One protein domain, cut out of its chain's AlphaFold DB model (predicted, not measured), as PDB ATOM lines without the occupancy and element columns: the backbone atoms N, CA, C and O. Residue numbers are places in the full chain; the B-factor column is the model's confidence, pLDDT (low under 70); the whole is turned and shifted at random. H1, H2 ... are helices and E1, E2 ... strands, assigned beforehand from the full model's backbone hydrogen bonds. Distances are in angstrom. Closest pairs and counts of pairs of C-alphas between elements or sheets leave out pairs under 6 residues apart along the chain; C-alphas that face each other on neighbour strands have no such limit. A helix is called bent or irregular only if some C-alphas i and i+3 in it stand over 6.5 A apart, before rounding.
ATOM      1  N   ALA A   3     -23.948  43.308   8.183       75.00
ATOM      2  CA  ALA A   3     -24.153  42.366   7.075       75.00
ATOM      3  C   ALA A   3     -24.735  43.004   5.792       75.00
ATOM      4  O   ALA A   3     -24.625  42.417   4.719       75.00
ATOM      5  N   PHE A   4     -25.344  44.190   5.896       81.31
ATOM      6  CA  PHE A   4     -25.830  45.001   4.775       81.31
ATOM      7  C   PHE A   4     -24.867  46.145   4.408       81.31
ATOM      8  O   PHE A   4     -25.245  47.040   3.662       81.31
ATOM      9  N   GLY A   5     -23.643  46.140   4.945       81.00
ATOM     10  CA  GLY A   5     -22.643  47.186   4.722       81.00
ATOM     11  C   GLY A   5     -22.891  48.481   5.501       81.00
ATOM     12  O   GLY A   5     -22.188  49.459   5.270       81.00
ATOM     13  N   LEU A   6     -23.867  48.505   6.417       85.56
ATOM     14  CA  LEU A   6     -24.160  49.690   7.227       85.56
ATOM     15  C   LEU A   6     -23.211  49.797   8.424       85.56
ATOM     16  O   LEU A   6     -22.952  48.806   9.115       85.56
ATOM     17  N   THR A   7     -22.754  51.015   8.699       85.38
ATOM     18  CA  THR A   7     -21.875  51.365   9.819       85.38
ATOM     19  C   THR A   7     -22.643  52.115  10.909       85.38
ATOM     20  O   THR A   7     -23.848  52.376  10.801       85.38
ATOM     21  N   PHE A   8     -21.943  52.461  11.992       86.38
ATOM     22  CA  PHE A   8     -22.491  53.326  13.035       86.38
ATOM     23  C   PHE A   8     -22.924  54.692  12.483       86.38
ATOM     24  O   PHE A   8     -23.981  55.180  12.872       86.38
ATOM     25  N   ASP A   9     -22.196  55.236  11.510       88.50
ATOM     26  CA  ASP A   9     -22.473  56.549  10.916       88.50
ATOM     27  C   ASP A   9     -23.525  56.511   9.794       88.50
ATOM     28  O   ASP A   9     -23.947  57.558   9.311       88.50
ATOM     29  N   SER A  10     -23.977  55.321   9.370       90.81
ATOM     30  CA  SER A  10     -25.048  55.204   8.372       90.81
ATOM     31  C   SER A  10     -26.328  55.897   8.840       90.81
ATOM     32  O   SER A  10     -26.664  55.887  10.032       90.81
ATOM     33  N   SER A  11     -27.069  56.454   7.882       93.88
ATOM     34  CA  SER A  11     -28.262  57.247   8.162       93.88
ATOM     35  C   SER A  11     -29.357  56.418   8.841       93.88
ATOM     36  O   SER A  11     -29.477  55.202   8.646       93.88
ATOM     37  N   SER A  12     -30.205  57.086   9.624       91.88
ATOM     38  CA  SER A  12     -31.376  56.450  10.238       91.88
ATOM     39  C   SER A  12     -32.320  55.854   9.191       91.88
ATOM     40  O   SER A  12     -32.904  54.803   9.437       91.88
ATOM     41  N   GLU A  13     -32.424  56.464   8.005       94.62
ATOM     42  CA  GLU A  13     -33.255  55.960   6.906       94.62
ATOM     43  C   GLU A  13     -32.732  54.622   6.353       94.62
ATOM     44  O   GLU A  13     -33.496  53.673   6.172       94.62
ATOM     45  N   GLU A  14     -31.422  54.501   6.118       92.69
ATOM     46  CA  GLU A  14     -30.811  53.244   5.661       92.69
ATOM     47  C   GLU A  14     -30.960  52.132   6.703       92.69
ATOM     48  O   GLU A  14     -31.311  50.996   6.370       92.69
ATOM     49  N   LYS A  15     -30.741  52.467   7.980       91.50
ATOM     50  CA  LYS A  15     -30.923  51.536   9.099       91.50
ATOM     51  C   LYS A  15     -32.382  51.086   9.220       91.50
ATOM     52  O   LYS A  15     -32.627  49.890   9.391       91.50
ATOM     53  N   ALA A  16     -33.341  52.000   9.059       91.50
ATOM     54  CA  ALA A  16     -34.770  51.691   9.078       91.50
ATOM     55  C   ALA A  16     -35.153  50.709   7.961       91.50
ATOM     56  O   ALA A  16     -35.781  49.692   8.241       91.50
ATOM     57  N   LYS A  17     -34.662  50.906   6.729       93.38
ATOM     58  CA  LYS A  17     -34.911  49.978   5.605       93.38
ATOM     59  C   LYS A  17     -34.471  48.542   5.912       93.38
ATOM     60  O   LYS A  17     -35.157  47.584   5.541       93.38
ATOM     61  N   VAL A  18     -33.327  48.374   6.580       90.75
ATOM     62  CA  VAL A  18     -32.847  47.053   7.019       90.75
ATOM     63  C   VAL A  18     -33.724  46.496   8.142       90.75
ATOM     64  O   VAL A  18     -34.089  45.321   8.090       90.75
ATOM     65  N   CYS A  19     -34.101  47.326   9.116       87.69
ATOM     66  CA  CYS A  19     -34.998  46.941  10.204       87.69
ATOM     67  C   CYS A  19     -36.355  46.448   9.671       87.69
ATOM     68  O   CYS A  19     -36.768  45.329   9.972       87.69
ATOM     69  N   ASP A  20     -36.981  47.203   8.766       89.62
ATOM     70  CA  ASP A  20     -38.258  46.858   8.134       89.62
ATOM     71  C   ASP A  20     -38.187  45.548   7.355       89.62
ATOM     72  O   ASP A  20     -39.158  44.791   7.261       89.62
ATOM     73  N   ARG A  21     -37.032  45.254   6.750       90.00
ATOM     74  CA  ARG A  21     -36.804  43.961   6.107       90.00
ATOM     75  C   ARG A  21     -36.791  42.837   7.142       90.00
ATOM     76  O   ARG A  21     -37.490  41.851   6.932       90.00
ATOM     77  N   CYS A  22     -36.052  42.987   8.241       85.75
ATOM     78  CA  CYS A  22     -36.010  41.999   9.322       85.75
ATOM     79  C   CYS A  22     -37.396  41.765   9.941       85.75
ATOM     80  O   CYS A  22     -37.807  40.614  10.066       85.75
ATOM     81  N   ILE A  23     -38.144  42.834  10.233       85.06
ATOM     82  CA  ILE A  23     -39.510  42.767  10.776       85.06
ATOM     83  C   ILE A  23     -40.463  42.081   9.791       85.06
ATOM     84  O   ILE A  23     -41.292  41.266  10.179       85.06
ATOM     85  N   ARG A  24     -40.360  42.364   8.487       86.69
ATOM     86  CA  ARG A  24     -41.167  41.645   7.488       86.69
ATOM     87  C   ARG A  24     -40.805  40.168   7.420       86.69
ATOM     88  O   ARG A  24     -41.702  39.341   7.329       86.69
ATOM     89  N   THR A  25     -39.517  39.829   7.472       83.69
ATOM     90  CA  THR A  25     -39.071  38.432   7.446       83.69
ATOM     91  C   THR A  25     -39.485  37.670   8.708       83.69
ATOM     92  O   THR A  25     -39.828  36.496   8.598       83.69
ATOM     93  N   SER A  26     -39.526  38.311   9.881       82.88
ATOM     94  CA  SER A  26     -39.959  37.648  11.117       82.88
ATOM     95  C   SER A  26     -41.435  37.242  11.092       82.88
ATOM     96  O   SER A  26     -41.799  36.275  11.754       82.88
ATOM     97  N   LYS A  27     -42.280  37.882  10.268       82.31
ATOM     98  CA  LYS A  27     -43.684  37.468  10.092       82.31
ATOM     99  C   LYS A  27     -43.821  36.040   9.565       82.31
ATOM    100  O   LYS A  27     -44.744  35.353   9.977       82.31
ATOM    101  N   TYR A  28     -42.883  35.563   8.742       81.62
ATOM    102  CA  TYR A  28     -42.891  34.169   8.279       81.62
ATOM    103  C   TYR A  28     -42.631  33.169   9.411       81.62
ATOM    104  O   TYR A  28     -43.045  32.020   9.317       81.62
ATOM    105  N   ILE A  29     -41.968  33.588  10.495       77.94
ATOM    106  CA  ILE A  29     -41.774  32.738  11.678       77.94
ATOM    107  C   ILE A  29     -43.117  32.513  12.382       77.94
ATOM    108  O   ILE A  29     -43.370  31.408  12.848       77.94
ATOM    109  N   ASN A  30     -44.010  33.510  12.374       77.38
ATOM    110  CA  ASN A  30     -45.357  33.391  12.953       77.38
ATOM    111  C   ASN A  30     -46.231  32.372  12.212       77.38
ATOM    112  O   ASN A  30     -47.226  31.904  12.756       77.38
ATOM    113  N   GLU A  31     -45.886  32.047  10.966       78.62
ATOM    114  CA  GLU A  31     -46.593  31.042  10.172       78.62
ATOM    115  C   GLU A  31     -46.144  29.612  10.514       78.62
ATOM    116  O   GLU A  31     -46.788  28.656  10.082       78.62
ATOM    117  N   ILE A  32     -45.058  29.439  11.282       76.50
ATOM    118  CA  ILE A  32     -44.547  28.121  11.665       76.50
ATOM    119  C   ILE A  32     -45.381  27.585  12.838       76.50
ATOM    120  O   ILE A  32     -45.325  28.139  13.938       76.50
ATOM    121  N   PRO A  33     -46.128  26.477  12.659       69.81
ATOM    122  CA  PRO A  33     -46.927  25.909  13.737       69.81
ATOM    123  C   PRO A  33     -46.056  25.529  14.937       69.81
ATOM    124  O   PRO A  33     -44.943  25.029  14.768       69.81
ATOM    125  N   PHE A  34     -46.599  25.703  16.144       75.00
ATOM    126  CA  PHE A  34     -45.950  25.374  17.424       75.00
ATOM    127  C   PHE A  34     -44.748  26.249  17.815       75.00
ATOM    128  O   PHE A  34     -44.157  25.999  18.862       75.00
ATOM    129  N   PHE A  35     -44.400  27.268  17.023       78.69
ATOM    130  CA  PHE A  35     -43.436  28.290  17.420       78.69
ATOM    131  C   PHE A  35     -44.173  29.521  17.932       78.69
ATOM    132  O   PHE A  35     -44.889  30.190  17.191       78.69
ATOM    133  N   GLU A  36     -43.974  29.826  19.208       81.38
ATOM    134  CA  GLU A  36     -44.318  31.135  19.739       81.38
ATOM    135  C   GLU A  36     -43.211  32.114  19.355       81.38
ATOM    136  O   GLU A  36     -42.032  31.888  19.637       81.38
ATOM    137  N   ASN A  37     -43.584  33.184  18.658       83.56
ATOM    138  CA  ASN A  37     -42.660  34.253  18.329       83.56
ATOM    139  C   ASN A  37     -42.872  35.408  19.299       83.56
ATOM    140  O   ASN A  37     -43.933  36.034  19.309       83.56
ATOM    141  N   VAL A  38     -41.834  35.710  20.069       82.19
ATOM    142  CA  VAL A  38     -41.812  36.852  20.973       82.19
ATOM    143  C   VAL A  38     -40.899  37.912  20.390       82.19
ATOM    144  O   VAL A  38     -39.721  37.680  20.116       82.19
ATOM    145  N   SER A  39     -41.465  39.099  20.191       81.94
ATOM    146  CA  SER A  39     -40.684  40.274  19.827       81.94
ATOM    147  C   SER A  39     -40.123  40.900  21.091       81.94
ATOM    148  O   SER A  39     -40.849  41.103  22.062       81.94
ATOM    149  N   MET A  40     -38.832  41.220  21.068       79.50
ATOM    150  CA  MET A  40     -38.228  41.990  22.146       79.50
ATOM    151  C   MET A  40     -38.931  43.356  22.241       79.50
ATOM    152  O   MET A  40     -39.169  43.972  21.193       79.50
ATOM    153  N   PRO A  41     -39.272  43.830  23.453       74.88
ATOM    154  CA  PRO A  41     -39.828  45.160  23.636       74.88
ATOM    155  C   PRO A  41     -38.817  46.235  23.224       74.88
ATOM    156  O   PRO A  41     -37.620  45.971  23.068       74.88
ATOM    157  N   ASP A  42     -39.306  47.462  23.058       80.38
ATOM    158  CA  ASP A  42     -38.425  48.606  22.860       80.38
ATOM    159  C   ASP A  42     -37.483  48.747  24.066       80.38
ATOM    160  O   ASP A  42     -37.912  48.762  25.221       80.38
ATOM    161  N   LEU A  43     -36.183  48.839  23.781       78.88
ATOM    162  CA  LEU A  43     -35.149  48.996  24.800       78.88
ATOM    163  C   LEU A  43     -35.239  50.344  25.520       78.88
ATOM    164  O   LEU A  43     -34.603  50.496  26.558       78.88
ATOM    165  N   SER A  44     -36.030  51.293  25.004       83.00
ATOM    166  CA  SER A  44     -36.322  52.558  25.687       83.00
ATOM    167  C   SER A  44     -36.882  52.365  27.100       83.00
ATOM    168  O   SER A  44     -36.642  53.205  27.964       83.00
ATOM    169  N   ALA A  45     -37.524  51.225  27.376       85.44
ATOM    170  CA  ALA A  45     -37.981  50.853  28.715       85.44
ATOM    171  C   ALA A  45     -36.846  50.673  29.744       85.44
ATOM    172  O   ALA A  45     -37.120  50.711  30.936       85.44
ATOM    173  N   TYR A  46     -35.601  50.480  29.293       88.88
ATOM    174  CA  TYR A  46     -34.420  50.270  30.140       88.88
ATOM    175  C   TYR A  46     -33.377  51.387  29.991       88.88
ATOM    176  O   TYR A  46     -32.249  51.255  30.466       88.88
ATOM    177  N   ASP A  47     -33.686  52.466  29.260       88.88
ATOM    178  CA  ASP A  47     -32.674  53.459  28.883       88.88
ATOM    179  C   ASP A  47     -32.054  54.165  30.087       88.88
ATOM    180  O   ASP A  47     -30.855  54.450  30.081       88.88
ATOM    181  N   GLN A  48     -32.846  54.410  31.130       91.25
ATOM    182  CA  GLN A  48     -32.364  55.048  32.346       91.25
ATOM    183  C   GLN A  48     -31.385  54.137  33.097       91.25
ATOM    184  O   GLN A  48     -30.291  54.571  33.456       91.25
ATOM    185  N   GLU A  49     -31.743  52.870  33.296       92.00
ATOM    186  CA  GLU A  49     -30.915  51.866  33.961       92.00
ATOM    187  C   GLU A  49     -29.626  51.612  33.184       92.00
ATOM    188  O   GLU A  49     -28.546  51.573  33.775       92.00
ATOM    189  N   ILE A  50     -29.719  51.491  31.855       93.81
ATOM    190  CA  ILE A  50     -28.547  51.306  31.000       93.81
ATOM    191  C   ILE A  50     -27.634  52.527  31.086       93.81
ATOM    192  O   ILE A  50     -26.431  52.359  31.277       93.81
ATOM    193  N   PHE A  51     -28.183  53.742  30.964       93.56
ATOM    194  CA  PHE A  51     -27.402  54.977  31.035       93.56
ATOM    195  C   PHE A  51     -26.644  55.083  32.356       93.56
ATOM    196  O   PHE A  51     -25.438  55.328  32.351       93.56
ATOM    197  N   LEU A  52     -27.327  54.841  33.480       93.38
ATOM    198  CA  LEU A  52     -26.700  54.846  34.798       93.38
ATOM    199  C   LEU A  52     -25.591  53.790  34.886       93.38
ATOM    200  O   LEU A  52     -24.482  54.117  35.307       93.38
ATOM    201  N   ALA A  53     -25.858  52.564  34.423       93.19
ATOM    202  CA  ALA A  53     -24.915  51.451  34.499       93.19
ATOM    203  C   ALA A  53     -23.630  51.682  33.691       93.19
ATOM    204  O   ALA A  53     -22.563  51.265  34.128       93.19
ATOM    205  N   ILE A  54     -23.711  52.332  32.524       96.00
ATOM    206  CA  ILE A  54     -22.551  52.509  31.630       96.00
ATOM    207  C   ILE A  54     -21.932  53.910  31.695       96.00
ATOM    208  O   ILE A  54     -20.984  54.180  30.961       96.00
ATOM    209  N   SER A  55     -22.444  54.803  32.546       94.06
ATOM    210  CA  SER A  55     -22.029  56.216  32.615       94.06
ATOM    211  C   SER A  55     -20.532  56.422  32.886       94.06
ATOM    212  O   SER A  55     -19.940  57.373  32.379       94.06
ATOM    213  N   GLU A  56     -19.902  55.513  33.631       93.62
ATOM    214  CA  GLU A  56     -18.468  55.561  33.953       93.62
ATOM    215  C   GLU A  56     -17.585  54.830  32.922       93.62
ATOM    216  O   GLU A  56     -16.350  54.847  33.019       93.62
ATOM    217  N   VAL A  57     -18.192  54.183  31.921       97.44
ATOM    218  CA  VAL A  57     -17.470  53.431  30.890       97.44
ATOM    219  C   VAL A  57     -16.826  54.385  29.887       97.44
ATOM    220  O   VAL A  57     -17.481  55.175  29.212       97.44
ATOM    221  N   ASN A  58     -15.510  54.269  29.749       96.12
ATOM    222  CA  ASN A  58     -14.672  55.085  28.883       96.12
ATOM    223  C   ASN A  58     -13.624  54.232  28.142       96.12
ATOM    224  O   ASN A  58     -13.519  53.014  28.322       96.12
ATOM    225  N   SER A  59     -12.842  54.876  27.275       94.81
ATOM    226  CA  SER A  59     -11.878  54.215  26.385       94.81
ATOM    227  C   SER A  59     -10.782  53.433  27.114       94.81
ATOM    228  O   SER A  59     -10.157  52.564  26.507       94.81
ATOM    229  N   THR A  60     -10.571  53.687  28.408       95.25
ATOM    230  CA  THR A  60      -9.523  53.042  29.209       95.25
ATOM    231  C   THR A  60     -10.031  51.880  30.058       95.25
ATOM    232  O   THR A  60      -9.267  50.951  30.313       95.25
ATOM    233  N   ASN A  61     -11.309  51.874  30.452       96.75
ATOM    234  CA  ASN A  61     -11.857  50.888  31.393       96.75
ATOM    235  C   ASN A  61     -12.938  49.972  30.792       96.75
ATOM    236  O   ASN A  61     -13.371  49.039  31.459       96.75
ATOM    237  N   TRP A  62     -13.356  50.172  29.537       97.69
ATOM    238  CA  TRP A  62     -14.444  49.393  28.926       97.69
ATOM    239  C   TRP A  62     -14.268  47.874  29.021       97.69
ATOM    240  O   TRP A  62     -15.223  47.139  29.244       97.69
ATOM    241  N   HIS A  63     -13.037  47.383  28.890       97.19
ATOM    242  CA  HIS A  63     -12.726  45.956  28.944       97.19
ATOM    243  C   HIS A  63     -12.788  45.389  30.370       97.19
ATOM    244  O   HIS A  63     -12.743  44.176  30.538       97.19
ATOM    245  N   GLN A  64     -12.864  46.246  31.387       97.25
ATOM    246  CA  GLN A  64     -13.033  45.889  32.796       97.25
ATOM    247  C   GLN A  64     -14.493  46.007  33.238       97.25
ATOM    248  O   GLN A  64     -14.811  45.641  34.361       97.25
ATOM    249  N   PHE A  65     -15.375  46.525  32.377       97.81
ATOM    250  CA  PHE A  65     -16.778  46.693  32.715       97.81
ATOM    251  C   PHE A  65     -17.460  45.333  32.891       97.81
ATOM    252  O   PHE A  65     -17.601  44.548  31.942       97.81
ATOM    253  N   GLU A  66     -17.910  45.094  34.119       96.88
ATOM    254  CA  GLU A  66     -18.696  43.940  34.522       96.88
ATOM    255  C   GLU A  66     -20.039  44.403  35.083       96.88
ATOM    256  O   GLU A  66     -20.129  45.419  35.770       96.88
ATOM    257  N   PHE A  67     -21.094  43.644  34.809       95.75
ATOM    258  CA  PHE A  67     -22.423  43.894  35.355       95.75
ATOM    259  C   PHE A  67     -23.074  42.565  35.718       95.75
ATOM    260  O   PHE A  67     -23.001  41.614  34.942       95.75
ATOM    261  N   ALA A  68     -23.670  42.476  36.912       91.06
ATOM    262  CA  ALA A  68     -24.243  41.235  37.446       91.06
ATOM    263  C   ALA A  68     -23.278  40.023  37.378       91.06
ATOM    264  O   ALA A  68     -23.688  38.903  37.080       91.06
ATOM    265  N   GLY A  69     -21.978  40.252  37.615       91.81
ATOM    266  CA  GLY A  69     -20.937  39.215  37.554       91.81
ATOM    267  C   GLY A  69     -20.575  38.743  36.139       91.81
ATOM    268  O   GLY A  69     -19.895  37.729  35.987       91.81
ATOM    269  N   MET A  70     -21.030  39.442  35.096       94.88
ATOM    270  CA  MET A  70     -20.746  39.119  33.697       94.88
ATOM    271  C   MET A  70     -19.838  40.183  33.067       94.88
ATOM    272  O   MET A  70     -20.110  41.374  33.233       94.88
ATOM    273  N   PRO A  71     -18.814  39.809  32.274       96.62
ATOM    274  CA  PRO A  71     -17.912  40.759  31.619       96.62
ATOM    275  C   PRO A  71     -18.530  41.354  30.344       96.62
ATOM    276  O   PRO A  71     -18.038  41.148  29.229       96.62
ATOM    277  N   ILE A  72     -19.630  42.096  30.511       97.25
ATOM    278  CA  ILE A  72     -20.429  42.670  29.418       97.25
ATOM    279  C   ILE A  72     -19.584  43.580  28.529       97.25
ATOM    280  O   ILE A  72     -19.747  43.559  27.309       97.25
ATOM    281  N   GLY A  73     -18.628  44.312  29.108       97.69
ATOM    282  CA  GLY A  73     -17.741  45.187  28.353       97.69
ATOM    283  C   GLY A  73     -16.972  44.452  27.253       97.69
ATOM    284  O   GLY A  73     -16.923  44.909  26.109       97.69
ATOM    285  N   LYS A  74     -16.438  43.267  27.574       97.69
ATOM    286  CA  LYS A  74     -15.723  42.400  26.625       97.69
ATOM    287  C   LYS A  74     -16.676  41.713  25.651       97.69
ATOM    288  O   LYS A  74     -16.377  41.654  24.462       97.69
ATOM    289  N   MET A  75     -17.821  41.222  26.135       97.31
ATOM    290  CA  MET A  75     -18.826  40.551  25.295       97.31
ATOM    291  C   MET A  75     -19.349  41.477  24.195       97.31
ATOM    292  O   MET A  75     -19.339  41.090  23.032       97.31
ATOM    293  N   ALA A  76     -19.708  42.713  24.551       97.50
ATOM    294  CA  ALA A  76     -20.203  43.735  23.630       97.50
ATOM    295  C   ALA A  76     -19.177  44.171  22.570       97.50
ATOM    296  O   ALA A  76     -19.534  44.765  21.551       97.50
ATOM    297  N   ALA A  77     -17.890  43.920  22.818       97.38
ATOM    298  CA  ALA A  77     -16.825  44.298  21.908       97.38
ATOM    299  C   ALA A  77     -16.634  43.298  20.763       97.38
ATOM    300  O   ALA A  77     -15.996  43.658  19.779       97.38
ATOM    301  N   TYR A  78     -17.155  42.069  20.853       96.38
ATOM    302  CA  TYR A  78     -16.775  40.981  19.949       96.38
ATOM    303  C   TYR A  78     -16.946  41.343  18.461       96.38
ATOM    304  O   TYR A  78     -15.965  41.457  17.725       96.38
ATOM    305  N   GLU A  79     -18.172  41.608  18.004       93.88
ATOM    306  CA  GLU A  79     -18.418  41.994  16.611       93.88
ATOM    307  C   GLU A  79     -17.863  43.383  16.289       93.88
ATOM    308  O   GLU A  79     -17.464  43.630  15.151       93.88
ATOM    309  N   PHE A  80     -17.836  44.297  17.263       94.69
ATOM    310  CA  PHE A  80     -17.276  45.634  17.079       94.69
ATOM    311  C   PHE A  80     -15.791  45.568  16.690       94.69
ATOM    312  O   PHE A  80     -15.389  46.195  15.706       94.69
ATOM    313  N   LEU A  81     -14.995  44.776  17.411       95.00
ATOM    314  CA  LEU A  81     -13.571  44.579  17.149       95.00
ATOM    315  C   LEU A  81     -13.354  43.945  15.777       95.00
ATOM    316  O   LEU A  81     -12.515  44.423  15.019       95.00
ATOM    317  N   LEU A  82     -14.159  42.939  15.422       91.88
ATOM    318  CA  LEU A  82     -14.099  42.293  14.112       91.88
ATOM    319  C   LEU A  82     -14.415  43.275  12.978       91.88
ATOM    320  O   LEU A  82     -13.631  43.402  12.038       91.88
ATOM    321  N   ASN A  83     -15.530  44.000  13.060       90.81
ATOM    322  CA  ASN A  83     -15.961  44.920  12.001       90.81
ATOM    323  C   ASN A  83     -14.960  46.065  11.773       90.81
ATOM    324  O   ASN A  83     -14.861  46.582  10.662       90.81
ATOM    325  N   ASN A  84     -14.205  46.439  12.812       91.44
ATOM    326  CA  ASN A  84     -13.193  47.495  12.759       91.44
ATOM    327  C   ASN A  84     -11.748  46.964  12.684       91.44
ATOM    328  O   ASN A  84     -10.813  47.763  12.646       91.44
ATOM    329  N   LYS A  85     -11.558  45.637  12.649       92.44
ATOM    330  CA  LYS A  85     -10.259  44.941  12.593       92.44
ATOM    331  C   LYS A  85      -9.281  45.376  13.690       92.44
ATOM    332  O   LYS A  85      -8.098  45.623  13.437       92.44
ATOM    333  N   ILE A  86      -9.794  45.498  14.914       92.94
ATOM    334  CA  ILE A  86      -9.037  45.919  16.096       92.94
ATOM    335  C   ILE A  86      -8.558  44.675  16.852       92.94
ATOM    336  O   ILE A  86      -9.352  43.811  17.213       92.94
ATOM    337  N   ALA A  87      -7.253  44.609  17.113       93.50
ATOM    338  CA  ALA A  87      -6.594  43.509  17.826       93.50
ATOM    339  C   ALA A  87      -5.868  43.997  19.099       93.50
ATOM    340  O   ALA A  87      -4.779  43.526  19.428       93.50
ATOM    341  N   SER A  88      -6.432  45.002  19.773       94.12
ATOM    342  CA  SER A  88      -5.904  45.619  20.995       94.12
ATOM    343  C   SER A  88      -7.042  46.092  21.908       94.12
ATOM    344  O   SER A  88      -8.194  46.190  21.488       94.12
ATOM    345  N   LEU A  89      -6.714  46.392  23.170       96.00
ATOM    346  CA  LEU A  89      -7.658  46.993  24.126       96.00
ATOM    347  C   LEU A  89      -7.891  48.494  23.873       96.00
ATOM    348  O   LEU A  89      -8.835  49.080  24.398       96.00
ATOM    349  N   GLU A  90      -7.036  49.111  23.064       95.38
ATOM    350  CA  GLU A  90      -7.119  50.522  22.699       95.38
ATOM    351  C   GLU A  90      -8.131  50.712  21.566       95.38
ATOM    352  O   GLU A  90      -7.847  50.423  20.399       95.38
ATOM    353  N   ILE A  91      -9.323  51.204  21.909       95.25
ATOM    354  CA  ILE A  91     -10.337  51.599  20.930       95.25
ATOM    355  C   ILE A  91     -10.050  53.043  20.492       95.25
ATOM    356  O   ILE A  91     -10.013  53.927  21.350       95.25
ATOM    357  N   PRO A  92      -9.884  53.324  19.184       93.44
ATOM    358  CA  PRO A  92      -9.735  54.692  18.699       93.44
ATOM    359  C   PRO A  92     -10.909  55.569  19.142       93.44
ATOM    360  O   PRO A  92     -12.059  55.164  18.986       93.44
ATOM    361  N   GLU A  93     -10.631  56.784  19.618       94.12
ATOM    362  CA  GLU A  93     -11.634  57.703  20.182       94.12
ATOM    363  C   GLU A  93     -12.857  57.881  19.267       94.12
ATOM    364  O   GLU A  93     -13.995  57.728  19.701       94.12
ATOM    365  N   LYS A  94     -12.622  58.054  17.960       94.19
ATOM    366  CA  LYS A  94     -13.678  58.176  16.942       94.19
ATOM    367  C   LYS A  94     -14.621  56.965  16.841       94.19
ATOM    368  O   LYS A  94     -15.729  57.099  16.341       94.19
ATOM    369  N   LEU A  95     -14.173  55.775  17.248       94.81
ATOM    370  CA  LEU A  95     -14.950  54.532  17.205       94.81
ATOM    371  C   LEU A  95     -15.579  54.194  18.560       94.81
ATOM    372  O   LEU A  95     -16.432  53.308  18.631       94.81
ATOM    373  N   PHE A  96     -15.186  54.883  19.633       96.31
ATOM    374  CA  PHE A  96     -15.686  54.602  20.973       96.31
ATOM    375  C   PHE A  96     -17.211  54.785  21.108       96.31
ATOM    376  O   PHE A  96     -17.846  53.905  21.690       96.31
ATOM    377  N   PRO A  97     -17.858  55.799  20.490       95.81
ATOM    378  CA  PRO A  97     -19.322  55.891  20.476       95.81
ATOM    379  C   PRO A  97     -20.014  54.674  19.839       95.81
ATOM    380  O   PRO A  97     -21.053  54.218  20.317       95.81
ATOM    381  N   ALA A  98     -19.418  54.094  18.791       94.81
ATOM    382  CA  ALA A  98     -19.944  52.891  18.149       94.81
ATOM    383  C   ALA A  98     -19.818  51.650  19.052       94.81
ATOM    384  O   ALA A  98     -20.718  50.804  19.084       94.81
ATOM    385  N   TYR A  99     -18.732  51.559  19.824       96.94
ATOM    386  CA  TYR A  99     -18.596  50.550  20.871       96.94
ATOM    387  C   TYR A  99     -19.643  50.742  21.979       96.94
ATOM    388  O   TYR A  99     -20.355  49.791  22.298       96.94
ATOM    389  N   LEU A 100     -19.815  51.963  22.503       96.19
ATOM    390  CA  LEU A 100     -20.827  52.261  23.526       96.19
ATOM    391  C   LEU A 100     -22.243  51.904  23.059       96.19
ATOM    392  O   LEU A 100     -23.046  51.410  23.844       96.19
ATOM    393  N   SER A 101     -22.542  52.077  21.770       93.44
ATOM    394  CA  SER A 101     -23.804  51.611  21.192       93.44
ATOM    395  C   SER A 101     -23.958  50.089  21.300       93.44
ATOM    396  O   SER A 101     -25.002  49.607  21.736       93.44
ATOM    397  N   SER A 102     -22.906  49.328  20.981       95.06
ATOM    398  CA  SER A 102     -22.887  47.860  21.119       95.06
ATOM    399  C   SER A 102     -23.041  47.426  22.583       95.06
ATOM    400  O   SER A 102     -23.770  46.473  22.879       95.06
ATOM    401  N   LEU A 103     -22.421  48.167  23.508       97.25
ATOM    402  CA  LEU A 103     -22.563  47.972  24.950       97.25
ATOM    403  C   LEU A 103     -23.997  48.237  25.422       97.25
ATOM    404  O   LEU A 103     -24.570  47.387  26.099       97.25
ATOM    405  N   ARG A 104     -24.615  49.348  24.998       95.31
ATOM    406  CA  ARG A 104     -26.019  49.671  25.306       95.31
ATOM    407  C   ARG A 104     -26.966  48.552  24.867       95.31
ATOM    408  O   ARG A 104     -27.810  48.136  25.652       95.31
ATOM    409  N   TYR A 105     -26.821  48.032  23.646       93.00
ATOM    410  CA  TYR A 105     -27.663  46.922  23.173       93.00
ATOM    411  C   TYR A 105     -27.447  45.639  23.977       93.00
ATOM    412  O   TYR A 105     -28.408  44.943  24.292       93.00
ATOM    413  N   SER A 106     -26.199  45.344  24.339       96.31
ATOM    414  CA  SER A 106     -25.867  44.180  25.166       96.31
ATOM    415  C   SER A 106     -26.484  44.295  26.565       96.31
ATOM    416  O   SER A 106     -27.068  43.335  27.053       96.31
ATOM    417  N   MET A 107     -26.450  45.486  27.173       96.50
ATOM    418  CA  MET A 107     -27.117  45.771  28.448       96.50
ATOM    419  C   MET A 107     -28.644  45.667  28.349       96.50
ATOM    420  O   MET A 107     -29.274  45.070  29.216       96.50
ATOM    421  N   GLY A 108     -29.247  46.171  27.271       94.56
ATOM    422  CA  GLY A 108     -30.683  46.010  27.034       94.56
ATOM    423  C   GLY A 108     -31.108  44.541  26.949       94.56
ATOM    424  O   GLY A 108     -32.113  44.148  27.537       94.56
ATOM    425  N   ILE A 109     -30.304  43.704  26.284       94.62
ATOM    426  CA  ILE A 109     -30.527  42.253  26.226       94.62
ATOM    427  C   ILE A 109     -30.367  41.604  27.599       94.62
ATOM    428  O   ILE A 109     -31.127  40.692  27.919       94.62
ATOM    429  N   LEU A 110     -29.424  42.067  28.423       95.75
ATOM    430  CA  LEU A 110     -29.275  41.591  29.796       95.75
ATOM    431  C   LEU A 110     -30.559  41.827  30.598       95.75
ATOM    432  O   LEU A 110     -31.119  40.866  31.116       95.75
ATOM    433  N   PHE A 111     -31.065  43.063  30.640       94.06
ATOM    434  CA  PHE A 111     -32.278  43.383  31.400       94.06
ATOM    435  C   PHE A 111     -33.504  42.631  30.880       94.06
ATOM    436  O   PHE A 111     -34.224  42.003  31.656       94.06
ATOM    437  N   PHE A 112     -33.695  42.613  29.558       92.94
ATOM    438  CA  PHE A 112     -34.783  41.858  28.946       92.94
ATOM    439  C   PHE A 112     -34.710  40.367  29.292       92.94
ATOM    440  O   PHE A 112     -35.705  39.781  29.708       92.94
ATOM    441  N   SER A 113     -33.538  39.745  29.135       94.06
ATOM    442  CA  SER A 113     -33.385  38.308  29.372       94.06
ATOM    443  C   SER A 113     -33.552  37.931  30.841       94.06
ATOM    444  O   SER A 113     -34.093  36.865  31.109       94.06
ATOM    445  N   GLN A 114     -33.172  38.797  31.788       92.69
ATOM    446  CA  GLN A 114     -33.396  38.556  33.216       92.69
ATOM    447  C   GLN A 114     -34.885  38.440  33.547       92.69
ATOM    448  O   GLN A 114     -35.283  37.490  34.214       92.69
ATOM    449  N   VAL A 115     -35.701  39.375  33.055       91.69
ATOM    450  CA  VAL A 115     -37.156  39.351  33.264       91.69
ATOM    451  C   VAL A 115     -37.769  38.177  32.508       91.69
ATOM    452  O   VAL A 115     -38.423  37.315  33.092       91.69
ATOM    453  N   TYR A 116     -37.484  38.089  31.209       92.81
ATOM    454  CA  TYR A 116     -38.131  37.130  30.325       92.81
ATOM    455  C   TYR A 116     -37.842  35.675  30.718       92.81
ATOM    456  O   TYR A 116     -38.757  34.857  30.747       92.81
ATOM    457  N   LEU A 117     -36.594  35.344  31.060       94.06
ATOM    458  CA  LEU A 117     -36.224  33.986  31.470       94.06
ATOM    459  C   LEU A 117     -36.665  33.649  32.903       94.06
ATOM    460  O   LEU A 117     -36.768  32.469  33.221       94.06
ATOM    461  N   ALA A 118     -36.918  34.639  33.765       90.31
ATOM    462  CA  ALA A 118     -37.446  34.399  35.110       90.31
ATOM    463  C   ALA A 118     -38.963  34.151  35.105       90.31
ATOM    464  O   ALA A 118     -39.465  33.348  35.889       90.31
ATOM    465  N   GLU A 119     -39.694  34.821  34.212       93.06
ATOM    466  CA  GLU A 119     -41.150  34.682  34.083       93.06
ATOM    467  C   GLU A 119     -41.574  33.426  33.309       93.06
ATOM    468  O   GLU A 119     -42.722  32.988  33.408       93.06
ATOM    469  N   HIS A 120     -40.653  32.821  32.556       89.94
ATOM    470  CA  HIS A 120     -40.935  31.689  31.679       89.94
ATOM    471  C   HIS A 120     -40.047  30.489  32.017       89.94
ATOM    472  O   HIS A 120     -38.831  30.594  32.143       89.94
ATOM    473  N   ALA A 121     -40.651  29.304  32.101       85.81
ATOM    474  CA  ALA A 121     -39.922  28.065  32.347       85.81
ATOM    475  C   ALA A 121     -39.351  27.496  31.035       85.81
ATOM    476  O   ALA A 121     -40.049  26.795  30.301       85.81
ATOM    477  N   PHE A 122     -38.080  27.790  30.739       93.44
ATOM    478  CA  PHE A 122     -37.364  27.207  29.600       93.44
ATOM    479  C   PHE A 122     -36.496  26.016  30.015       93.44
ATOM    480  O   PHE A 122     -35.671  26.121  30.918       93.44
ATOM    481  N   ASP A 123     -36.604  24.906  29.282       94.31
ATOM    482  CA  ASP A 123     -35.727  23.743  29.475       94.31
ATOM    483  C   ASP A 123     -34.324  23.962  28.892       94.31
ATOM    484  O   ASP A 123     -33.359  23.316  29.300       94.31
ATOM    485  N   THR A 124     -34.207  24.781  27.843       95.44
ATOM    486  CA  THR A 124     -32.977  24.959  27.060       95.44
ATOM    487  C   THR A 124     -33.055  26.223  26.206       95.44
ATOM    488  O   THR A 124     -34.106  26.547  25.659       95.44
ATOM    489  N   VAL A 125     -31.912  26.881  26.009       95.75
ATOM    490  CA  VAL A 125     -31.728  27.990  25.064       95.75
ATOM    491  C   VAL A 125     -30.838  27.537  23.905       95.75
ATOM    492  O   VAL A 125     -29.763  26.981  24.117       95.75
ATOM    493  N   ILE A 126     -31.252  27.789  22.664       95.25
ATOM    494  CA  ILE A 126     -30.429  27.541  21.471       95.25
ATOM    495  C   ILE A 126     -30.285  28.862  20.722       95.25
ATOM    496  O   ILE A 126     -31.283  29.450  20.315       95.25
ATOM    497  N   VAL A 127     -29.048  29.309  20.511       94.75
ATOM    498  CA  VAL A 127     -28.752  30.544  19.770       94.75
ATOM    499  C   VAL A 127     -27.898  30.249  18.546       94.75
ATOM    500  O   VAL A 127     -27.046  29.363  18.564       94.75
ATOM    501  N   TYR A 128     -28.100  31.004  17.466       91.62
ATOM    502  CA  TYR A 128     -27.200  30.942  16.317       91.62
ATOM    503  C   TYR A 128     -25.922  31.716  16.616       91.62
ATOM    504  O   TYR A 128     -25.966  32.936  16.714       91.62
ATOM    505  N   ASN A 129     -24.793  31.017  16.692       92.38
ATOM    506  CA  ASN A 129     -23.487  31.563  17.034       92.38
ATOM    507  C   ASN A 129     -23.487  32.337  18.368       92.38
ATOM    508  O   ASN A 129     -23.739  33.545  18.422       92.38
ATOM    509  N   ARG A 130     -23.202  31.623  19.457       94.50
ATOM    510  CA  ARG A 130     -23.240  32.149  20.827       94.50
ATOM    511  C   ARG A 130     -22.233  33.268  21.092       94.50
ATOM    512  O   ARG A 130     -22.537  34.132  21.903       94.50
ATOM    513  N   ILE A 131     -21.088  33.301  20.413       93.88
ATOM    514  CA  ILE A 131     -20.048  34.325  20.644       93.88
ATOM    515  C   ILE A 131     -20.489  35.760  20.324       93.88
ATOM    516  O   ILE A 131     -19.871  36.701  20.816       93.88
ATOM    517  N   TYR A 132     -21.535  35.937  19.511       94.81
ATOM    518  CA  TYR A 132     -22.085  37.252  19.185       94.81
ATOM    519  C   TYR A 132     -22.589  37.970  20.432       94.81
ATOM    520  O   TYR A 132     -23.268  37.361  21.249       94.81
ATOM    521  N   SER A 133     -22.295  39.264  20.551       95.25
ATOM    522  CA  SER A 133     -22.475  40.100  21.742       95.25
ATOM    523  C   SER A 133     -23.808  39.842  22.445       95.25
ATOM    524  O   SER A 133     -23.845  39.414  23.598       95.25
ATOM    525  N   VAL A 134     -24.915  40.022  21.720       93.75
ATOM    526  CA  VAL A 134     -26.273  39.871  22.264       93.75
ATOM    527  C   VAL A 134     -26.615  38.416  22.596       93.75
ATOM    528  O   VAL A 134     -27.234  38.145  23.622       93.75
ATOM    529  N   ASN A 135     -26.164  37.466  21.778       95.69
ATOM    530  CA  ASN A 135     -26.405  36.041  22.006       95.69
ATOM    531  C   ASN A 135     -25.624  35.536  23.221       95.69
ATOM    532  O   ASN A 135     -26.139  34.726  23.990       95.69
ATOM    533  N   ASN A 136     -24.396  36.029  23.397       95.81
ATOM    534  CA  ASN A 136     -23.513  35.683  24.496       95.81
ATOM    535  C   ASN A 136     -24.133  36.150  25.809       95.81
ATOM    536  O   ASN A 136     -24.316  35.337  26.710       95.81
ATOM    537  N   VAL A 137     -24.558  37.417  25.874       96.94
ATOM    538  CA  VAL A 137     -25.243  37.965  27.051       96.94
ATOM    539  C   VAL A 137     -26.507  37.174  27.380       96.94
ATOM    540  O   VAL A 137     -26.645  36.710  28.508       96.94
ATOM    541  N   PHE A 138     -27.384  36.933  26.401       96.38
ATOM    542  CA  PHE A 138     -28.607  36.157  26.627       96.38
ATOM    543  C   PHE A 138     -28.301  34.751  27.169       96.38
ATOM    544  O   PHE A 138     -28.915  34.295  28.134       96.38
ATOM    545  N   CYS A 139     -27.308  34.069  26.589       96.25
ATOM    546  CA  CYS A 139     -26.872  32.754  27.060       96.25
ATOM    547  C   CYS A 139     -26.311  32.803  28.482       96.25
ATOM    548  O   CYS A 139     -26.567  31.897  29.266       96.25
ATOM    549  N   ARG A 140     -25.558  33.843  28.841       95.56
ATOM    550  CA  ARG A 140     -24.977  33.979  30.184       95.56
ATOM    551  C   ARG A 140     -26.041  34.209  31.249       95.56
ATOM    552  O   ARG A 140     -25.939  33.628  32.327       95.56
ATOM    553  N   VAL A 141     -27.084  34.975  30.935       96.75
ATOM    554  CA  VAL A 141     -28.247  35.126  31.820       96.75
ATOM    555  C   VAL A 141     -28.987  33.797  31.969       96.75
ATOM    556  O   VAL A 141     -29.252  33.377  33.094       96.75
ATOM    557  N   ALA A 142     -29.213  33.065  30.875       96.62
ATOM    558  CA  ALA A 142     -29.810  31.728  30.931       96.62
ATOM    559  C   ALA A 142     -28.992  30.760  31.804       96.62
ATOM    560  O   ALA A 142     -29.544  30.106  32.688       96.62
ATOM    561  N   GLU A 143     -27.669  30.727  31.630       94.75
ATOM    562  CA  GLU A 143     -26.769  29.908  32.447       94.75
ATOM    563  C   GLU A 143     -26.802  30.300  33.927       94.75
ATOM    564  O   GLU A 143     -26.782  29.412  34.780       94.75
ATOM    565  N   SER A 144     -26.903  31.596  34.253       94.69
ATOM    566  CA  SER A 144     -27.019  32.039  35.651       94.69
ATOM    567  C   SER A 144     -28.313  31.580  36.332       94.69
ATOM    568  O   SER A 144     -28.348  31.453  37.552       94.69
ATOM    569  N   LEU A 145     -29.349  31.272  35.545       94.88
ATOM    570  CA  LEU A 145     -30.617  30.703  36.005       94.88
ATOM    571  C   LEU A 145     -30.633  29.164  35.949       94.88
ATOM    572  O   LEU A 145     -31.670  28.545  36.172       94.88
ATOM    573  N   GLY A 146     -29.500  28.526  35.636       94.50
ATOM    574  CA  GLY A 146     -29.396  27.071  35.511       94.50
ATOM    575  C   GLY A 146     -29.965  26.503  34.205       94.50
ATOM    576  O   GLY A 146     -30.068  25.284  34.071       94.50
ATOM    577  N   ILE A 147     -30.302  27.350  33.229       96.56
ATOM    578  CA  ILE A 147     -30.849  26.923  31.939       96.56
ATOM    579  C   ILE A 147     -29.686  26.568  30.996       96.56
ATOM    580  O   ILE A 147     -28.810  27.400  30.736       96.56
ATOM    581  N   PRO A 148     -29.633  25.345  30.443       95.69
ATOM    582  CA  PRO A 148     -28.580  24.962  29.515       95.69
ATOM    583  C   PRO A 148     -28.718  25.699  28.177       95.69
ATOM    584  O   PRO A 148     -29.791  25.774  27.585       95.69
ATOM    585  N   THR A 149     -27.595  26.192  27.662       96.12
ATOM    586  CA  THR A 149     -27.481  26.858  26.361       96.12
ATOM    587  C   THR A 149     -26.779  25.986  25.320       96.12
ATOM    588  O   THR A 149     -25.898  25.198  25.663       96.12
ATOM    589  N   TYR A 150     -27.079  26.188  24.041       95.62
ATOM    590  CA  TYR A 150     -26.362  25.577  22.923       95.62
ATOM    591  C   TYR A 150     -26.111  26.600  21.818       95.62
ATOM    592  O   TYR A 150     -26.932  27.488  21.576       95.62
ATOM    593  N   THR A 151     -24.992  26.439  21.116       94.06
ATOM    594  CA  THR A 151     -24.637  27.253  19.954       94.06
ATOM    595  C   THR A 151     -24.851  26.477  18.661       94.06
ATOM    596  O   THR A 151     -24.377  25.351  18.488       94.06
ATOM    597  N   LEU A 152     -25.604  27.086  17.754       92.50
ATOM    598  CA  LEU A 152     -25.930  26.579  16.431       92.50
ATOM    599  C   LEU A 152     -25.065  27.292  15.389       92.50
ATOM    600  O   LEU A 152     -25.013  28.520  15.361       92.50
ATOM    601  N   HIS A 153     -24.443  26.543  14.483       89.50
ATOM    602  CA  HIS A 153     -23.677  27.108  13.370       89.50
ATOM    603  C   HIS A 153     -24.121  26.499  12.046       89.50
ATOM    604  O   HIS A 153     -24.441  25.314  11.972       89.50
ATOM    605  N   ALA A 154     -24.110  27.288  10.974       86.94
ATOM    606  CA  ALA A 154     -24.263  26.748   9.631       86.94
ATOM    607  C   ALA A 154     -23.037  25.890   9.274       86.94
ATOM    608  O   ALA A 154     -21.893  26.296   9.477       86.94
ATOM    609  N   ALA A 155     -23.282  24.696   8.739       82.56
ATOM    610  CA  ALA A 155     -22.252  23.688   8.483       82.56
ATOM    611  C   ALA A 155     -22.333  23.095   7.064       82.56
ATOM    612  O   ALA A 155     -21.707  22.077   6.759       82.56
ATOM    613  N   GLY A 156     -23.136  23.698   6.182       64.62
ATOM    614  CA  GLY A 156     -23.201  23.310   4.778       64.62
ATOM    615  C   GLY A 156     -21.952  23.725   3.997       64.62
ATOM    616  O   GLY A 156     -21.246  24.669   4.360       64.62
ATOM    617  N   SER A 157     -21.705  23.045   2.874       68.88
ATOM    618  CA  SER A 157     -20.692  23.467   1.898       68.88
ATOM    619  C   SER A 157     -20.999  24.868   1.362       68.88
ATOM    620  O   SER A 157     -22.150  25.299   1.386       68.88
ATOM    621  N   SER A 158     -20.000  25.557   0.813       67.50
ATOM    622  CA  SER A 158     -20.126  26.933   0.301       67.50
ATOM    623  C   SER A 158     -21.312  27.151  -0.650       67.50
ATOM    624  O   SER A 158     -21.926  28.213  -0.602       67.50
ATOM    625  N   ASP A 159     -21.663  26.142  -1.454       61.81
ATOM    626  CA  ASP A 159     -22.749  26.198  -2.446       61.81
ATOM    627  C   ASP A 159     -24.145  25.964  -1.840       61.81
ATOM    628  O   ASP A 159     -25.160  26.206  -2.486       61.81
ATOM    629  N   ASN A 160     -24.216  25.468  -0.602       67.69
ATOM    630  CA  ASN A 160     -25.470  25.191   0.093       67.69
ATOM    631  C   ASN A 160     -25.299  25.344   1.611       67.69
ATOM    632  O   ASN A 160     -25.538  24.415   2.388       67.69
ATOM    633  N   HIS A 161     -24.824  26.519   2.021       71.50
ATOM    634  CA  HIS A 161     -24.342  26.795   3.377       71.50
ATOM    635  C   HIS A 161     -25.379  26.484   4.473       71.50
ATOM    636  O   HIS A 161     -25.031  25.933   5.514       71.50
ATOM    637  N   TYR A 162     -26.661  26.741   4.196       77.31
ATOM    638  CA  TYR A 162     -27.776  26.537   5.131       77.31
ATOM    639  C   TYR A 162     -28.463  25.163   5.011       77.31
ATOM    640  O   TYR A 162     -29.502  24.932   5.623       77.31
ATOM    641  N   SER A 163     -27.918  24.226   4.228       78.19
ATOM    642  CA  SER A 163     -28.466  22.856   4.156       78.19
ATOM    643  C   SER A 163     -28.124  21.984   5.352       78.19
ATOM    644  O   SER A 163     -28.717  20.918   5.528       78.19
ATOM    645  N   LYS A 164     -27.138  22.405   6.145       84.56
ATOM    646  CA  LYS A 164     -26.700  21.691   7.333       84.56
ATOM    647  C   LYS A 164     -26.370  22.658   8.456       84.56
ATOM    648  O   LYS A 164     -25.963  23.789   8.199       84.56
ATOM    649  N   PHE A 165     -26.480  22.172   9.680       89.12
ATOM    650  CA  PHE A 165     -26.068  22.879  10.881       89.12
ATOM    651  C   PHE A 165     -25.239  21.975  11.790       89.12
ATOM    652  O   PHE A 165     -25.347  20.755  11.721       89.12
ATOM    653  N   SER A 166     -24.429  22.563  12.651       90.12
ATOM    654  CA  SER A 166     -23.835  21.891  13.803       90.12
ATOM    655  C   SER A 166     -24.361  22.531  15.080       90.12
ATOM    656  O   SER A 166     -24.727  23.708  15.088       90.12
ATOM    657  N   LEU A 167     -24.443  21.733  16.140       92.12
ATOM    658  CA  LEU A 167     -24.929  22.148  17.450       92.12
ATOM    659  C   LEU A 167     -23.895  21.732  18.494       92.12
ATOM    660  O   LEU A 167     -23.495  20.569  18.519       92.12
ATOM    661  N   TYR A 168     -23.490  22.669  19.342       91.25
ATOM    662  CA  TYR A 168     -22.521  22.435  20.411       91.25
ATOM    663  C   TYR A 168     -23.056  22.963  21.736       91.25
ATOM    664  O   TYR A 168     -23.872  23.886  21.758       91.25
ATOM    665  N   ARG A 169     -22.591  22.388  22.848       88.31
ATOM    666  CA  ARG A 169     -22.945  22.852  24.197       88.31
ATOM    667  C   ARG A 169     -22.384  24.248  24.474       88.31
ATOM    668  O   ARG A 169     -23.055  25.075  25.085       88.31
ATOM    669  N   ASP A 170     -21.177  24.513  23.990       85.94
ATOM    670  CA  ASP A 170     -20.500  25.797  24.109       85.94
ATOM    671  C   ASP A 170     -19.509  26.015  22.952       85.94
ATOM    672  O   ASP A 170     -19.270  25.135  22.118       85.94
ATOM    673  N   ASP A 171     -18.956  27.225  22.888       88.00
ATOM    674  CA  ASP A 171     -18.040  27.644  21.830       88.00
ATOM    675  C   ASP A 171     -16.654  26.988  21.948       88.00
ATOM    676  O   ASP A 171     -15.973  26.793  20.941       88.00
ATOM    677  N   LEU A 172     -16.234  26.591  23.156       88.00
ATOM    678  CA  LEU A 172     -14.958  25.900  23.349       88.00
ATOM    679  C   LEU A 172     -15.016  24.492  22.741       88.00
ATOM    680  O   LEU A 172     -14.081  24.081  22.054       88.00
ATOM    681  N   GLN A 173     -16.129  23.779  22.920       88.31
ATOM    682  CA  GLN A 173     -16.392  22.499  22.266       88.31
ATOM    683  C   GLN A 173     -16.371  22.645  20.739       88.31
ATOM    684  O   GLN A 173     -15.763  21.824  20.050       88.31
ATOM    685  N   ALA A 174     -16.983  23.708  20.203       87.50
ATOM    686  CA  ALA A 174     -16.956  23.991  18.770       87.50
ATOM    687  C   ALA A 174     -15.522  24.193  18.242       87.50
ATOM    688  O   ALA A 174     -15.172  23.669  17.181       87.50
ATOM    689  N   LEU A 175     -14.675  24.909  18.989       88.38
ATOM    690  CA  LEU A 175     -13.287  25.199  18.613       88.38
ATOM    691  C   LEU A 175     -12.335  24.010  18.788       88.38
ATOM    692  O   LEU A 175     -11.328  23.925  18.090       88.38
ATOM    693  N   THR A 176     -12.643  23.090  19.702       90.56
ATOM    694  CA  THR A 176     -11.778  21.949  20.055       90.56
ATOM    695  C   THR A 176     -12.234  20.628  19.437       90.56
ATOM    696  O   THR A 176     -11.688  19.567  19.746       90.56
ATOM    697  N   ILE A 177     -13.189  20.670  18.503       91.69
ATOM    698  CA  ILE A 177     -13.710  19.488  17.803       91.69
ATOM    699  C   ILE A 177     -12.615  18.696  17.063       91.69
ATOM    700  O   ILE A 177     -12.745  17.489  16.856       91.69
ATOM    701  N   ASN A 178     -11.500  19.347  16.717       91.69
ATOM    702  CA  ASN A 178     -10.301  18.728  16.143       91.69
ATOM    703  C   ASN A 178      -9.544  17.795  17.109       91.69
ATOM    704  O   ASN A 178      -8.748  16.978  16.656       91.69
ATOM    705  N   ASN A 179      -9.815  17.889  18.412       89.62
ATOM    706  CA  ASN A 179      -9.252  17.053  19.474       89.62
ATOM    707  C   ASN A 179     -10.320  16.174  20.156       89.62
ATOM    708  O   ASN A 179     -10.084  15.630  21.232       89.62
ATOM    709  N   SER A 180     -11.498  16.040  19.544       91.00
ATOM    710  CA  SER A 180     -12.611  15.258  20.086       91.00
ATOM    711  C   SER A 180     -12.362  13.744  20.045       91.00
ATOM    712  O   SER A 180     -11.621  13.233  19.195       91.00
TER     713      SER A 180
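Overview. This is residues 3 to 180 of the 518 residues of an uncharacterized protein of Candidatus Planktophila sulfonica (UniProt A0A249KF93). A long helix, H5, runs through the body with H2, H3 and H6 packed on parts of it, and H6 sits between H5 and a small three-stranded sheet, covering part of one face. The short H8 is over that same face, H1 lies off to one side, apart from the other named elements, and residues 31 to 36 stick out after it. The printed part has 178 residues with eight named helices and three named strands, in the order H1, H2, H3, H4, H5, E1, H6, E2, H7, E3, H8. The class is mostly helix, and the sheet, in the order E1, E2, E3, is mixed. The whole is compact, with a radius of gyration of the C-alphas of 17.4 A and spans of 44 by 40 by 37 A.

Along the chain. H1 covers residues 12 to 26, 20.7 A from first to last C-alpha, and begins at C-alpha 12 at (-31.376, 56.450, 10.238). H2, residues 43 to 54, is 14.8 A long; H3 is residues 72 to 75 and H4 residues 78 to 84. H5, residues 93 to 119, is the longest helix at 39.9 A and ends at C-alpha 119 at (-41.150, 34.682, 34.083). E1, residues 125 to 128, is followed by H6, residues 133 to 144, 16.7 A long. E2, residues 149 to 154, is 17.0 A long; H7 is residues 158 to 163, and E3, residues 164 to 168, is 13.7 A long. H8, residues 171 to 175, ends at C-alpha 175 at (-13.287, 25.199, 18.613). Three helices are irregular: C-alphas 45 and 48 of H2 are 7.9 A apart, 94 and 97 of H5 are 7.0 A apart, and 159 and 162 of H7 are 9.1 A apart.

Arrangement. H5 is the hub, touching four helices. It touches H6 at a shallow tilt of 34.7 degrees, only just short of steep, the same way; the closest C-alphas are those of Ser 106 and Val 134, 5.2 A apart. With residues 104 to 111 alone it touches H2 at a steep tilt of 62 degrees, opposite ways, with the C-alphas of Leu 43 and Gly 108 closest at 5.8 A. With residues 103 to 107 alone it touches H3, closest at the C-alphas of Gly 73 and Leu 103, 6.5 A. H4 and H5 form a helical hairpin that only just touches, with 3 pairs of C-alphas within 8 A, the closest being those of Phe 80 and Tyr 99 at 6.3 A. H6 is on the sheet at a height of 9.0 A, over E1 and along the strands, at 16 degrees to E1 on the local plane. E1, H6 and E2 form a strand-helix-strand unit, two parallel neighbour strands with a helix between, and its crossover is right-handed. With H6 on one face of the sheet there are two layers. E1 and E2 are parallel, with N 150 and O 125 2.8 A apart; E2 and E3 are antiparallel, with N 166 and O 153 2.8 A apart, both within hydrogen-bond range. H8 is on the same face as H6, over E3, at a height of 8.7 A, while H7 only grazes the sheet with residues 160 to 163. Every O i to N i+4 pair is within hydrogen-bond range in H1, H4, H6 and H8, against 6 of 8 in H2, 21 of 23 in H5 and 0 of 2 in H7, where 1 of 3 O i to N i+3 pairs is; H3 is too short for an i+4 pair.

Size, cuts and confidence. The C-alphas farthest apart, those of Pro 33 and Thr 60, are 48.7 A apart. The printed part has no cut. The links from H1 to H2 and from H2 to H3 are long, with 16 and 17 residues. The mean pLDDT of the printed part is 90.3; residue 33 and residues 156 to 160 are under 70.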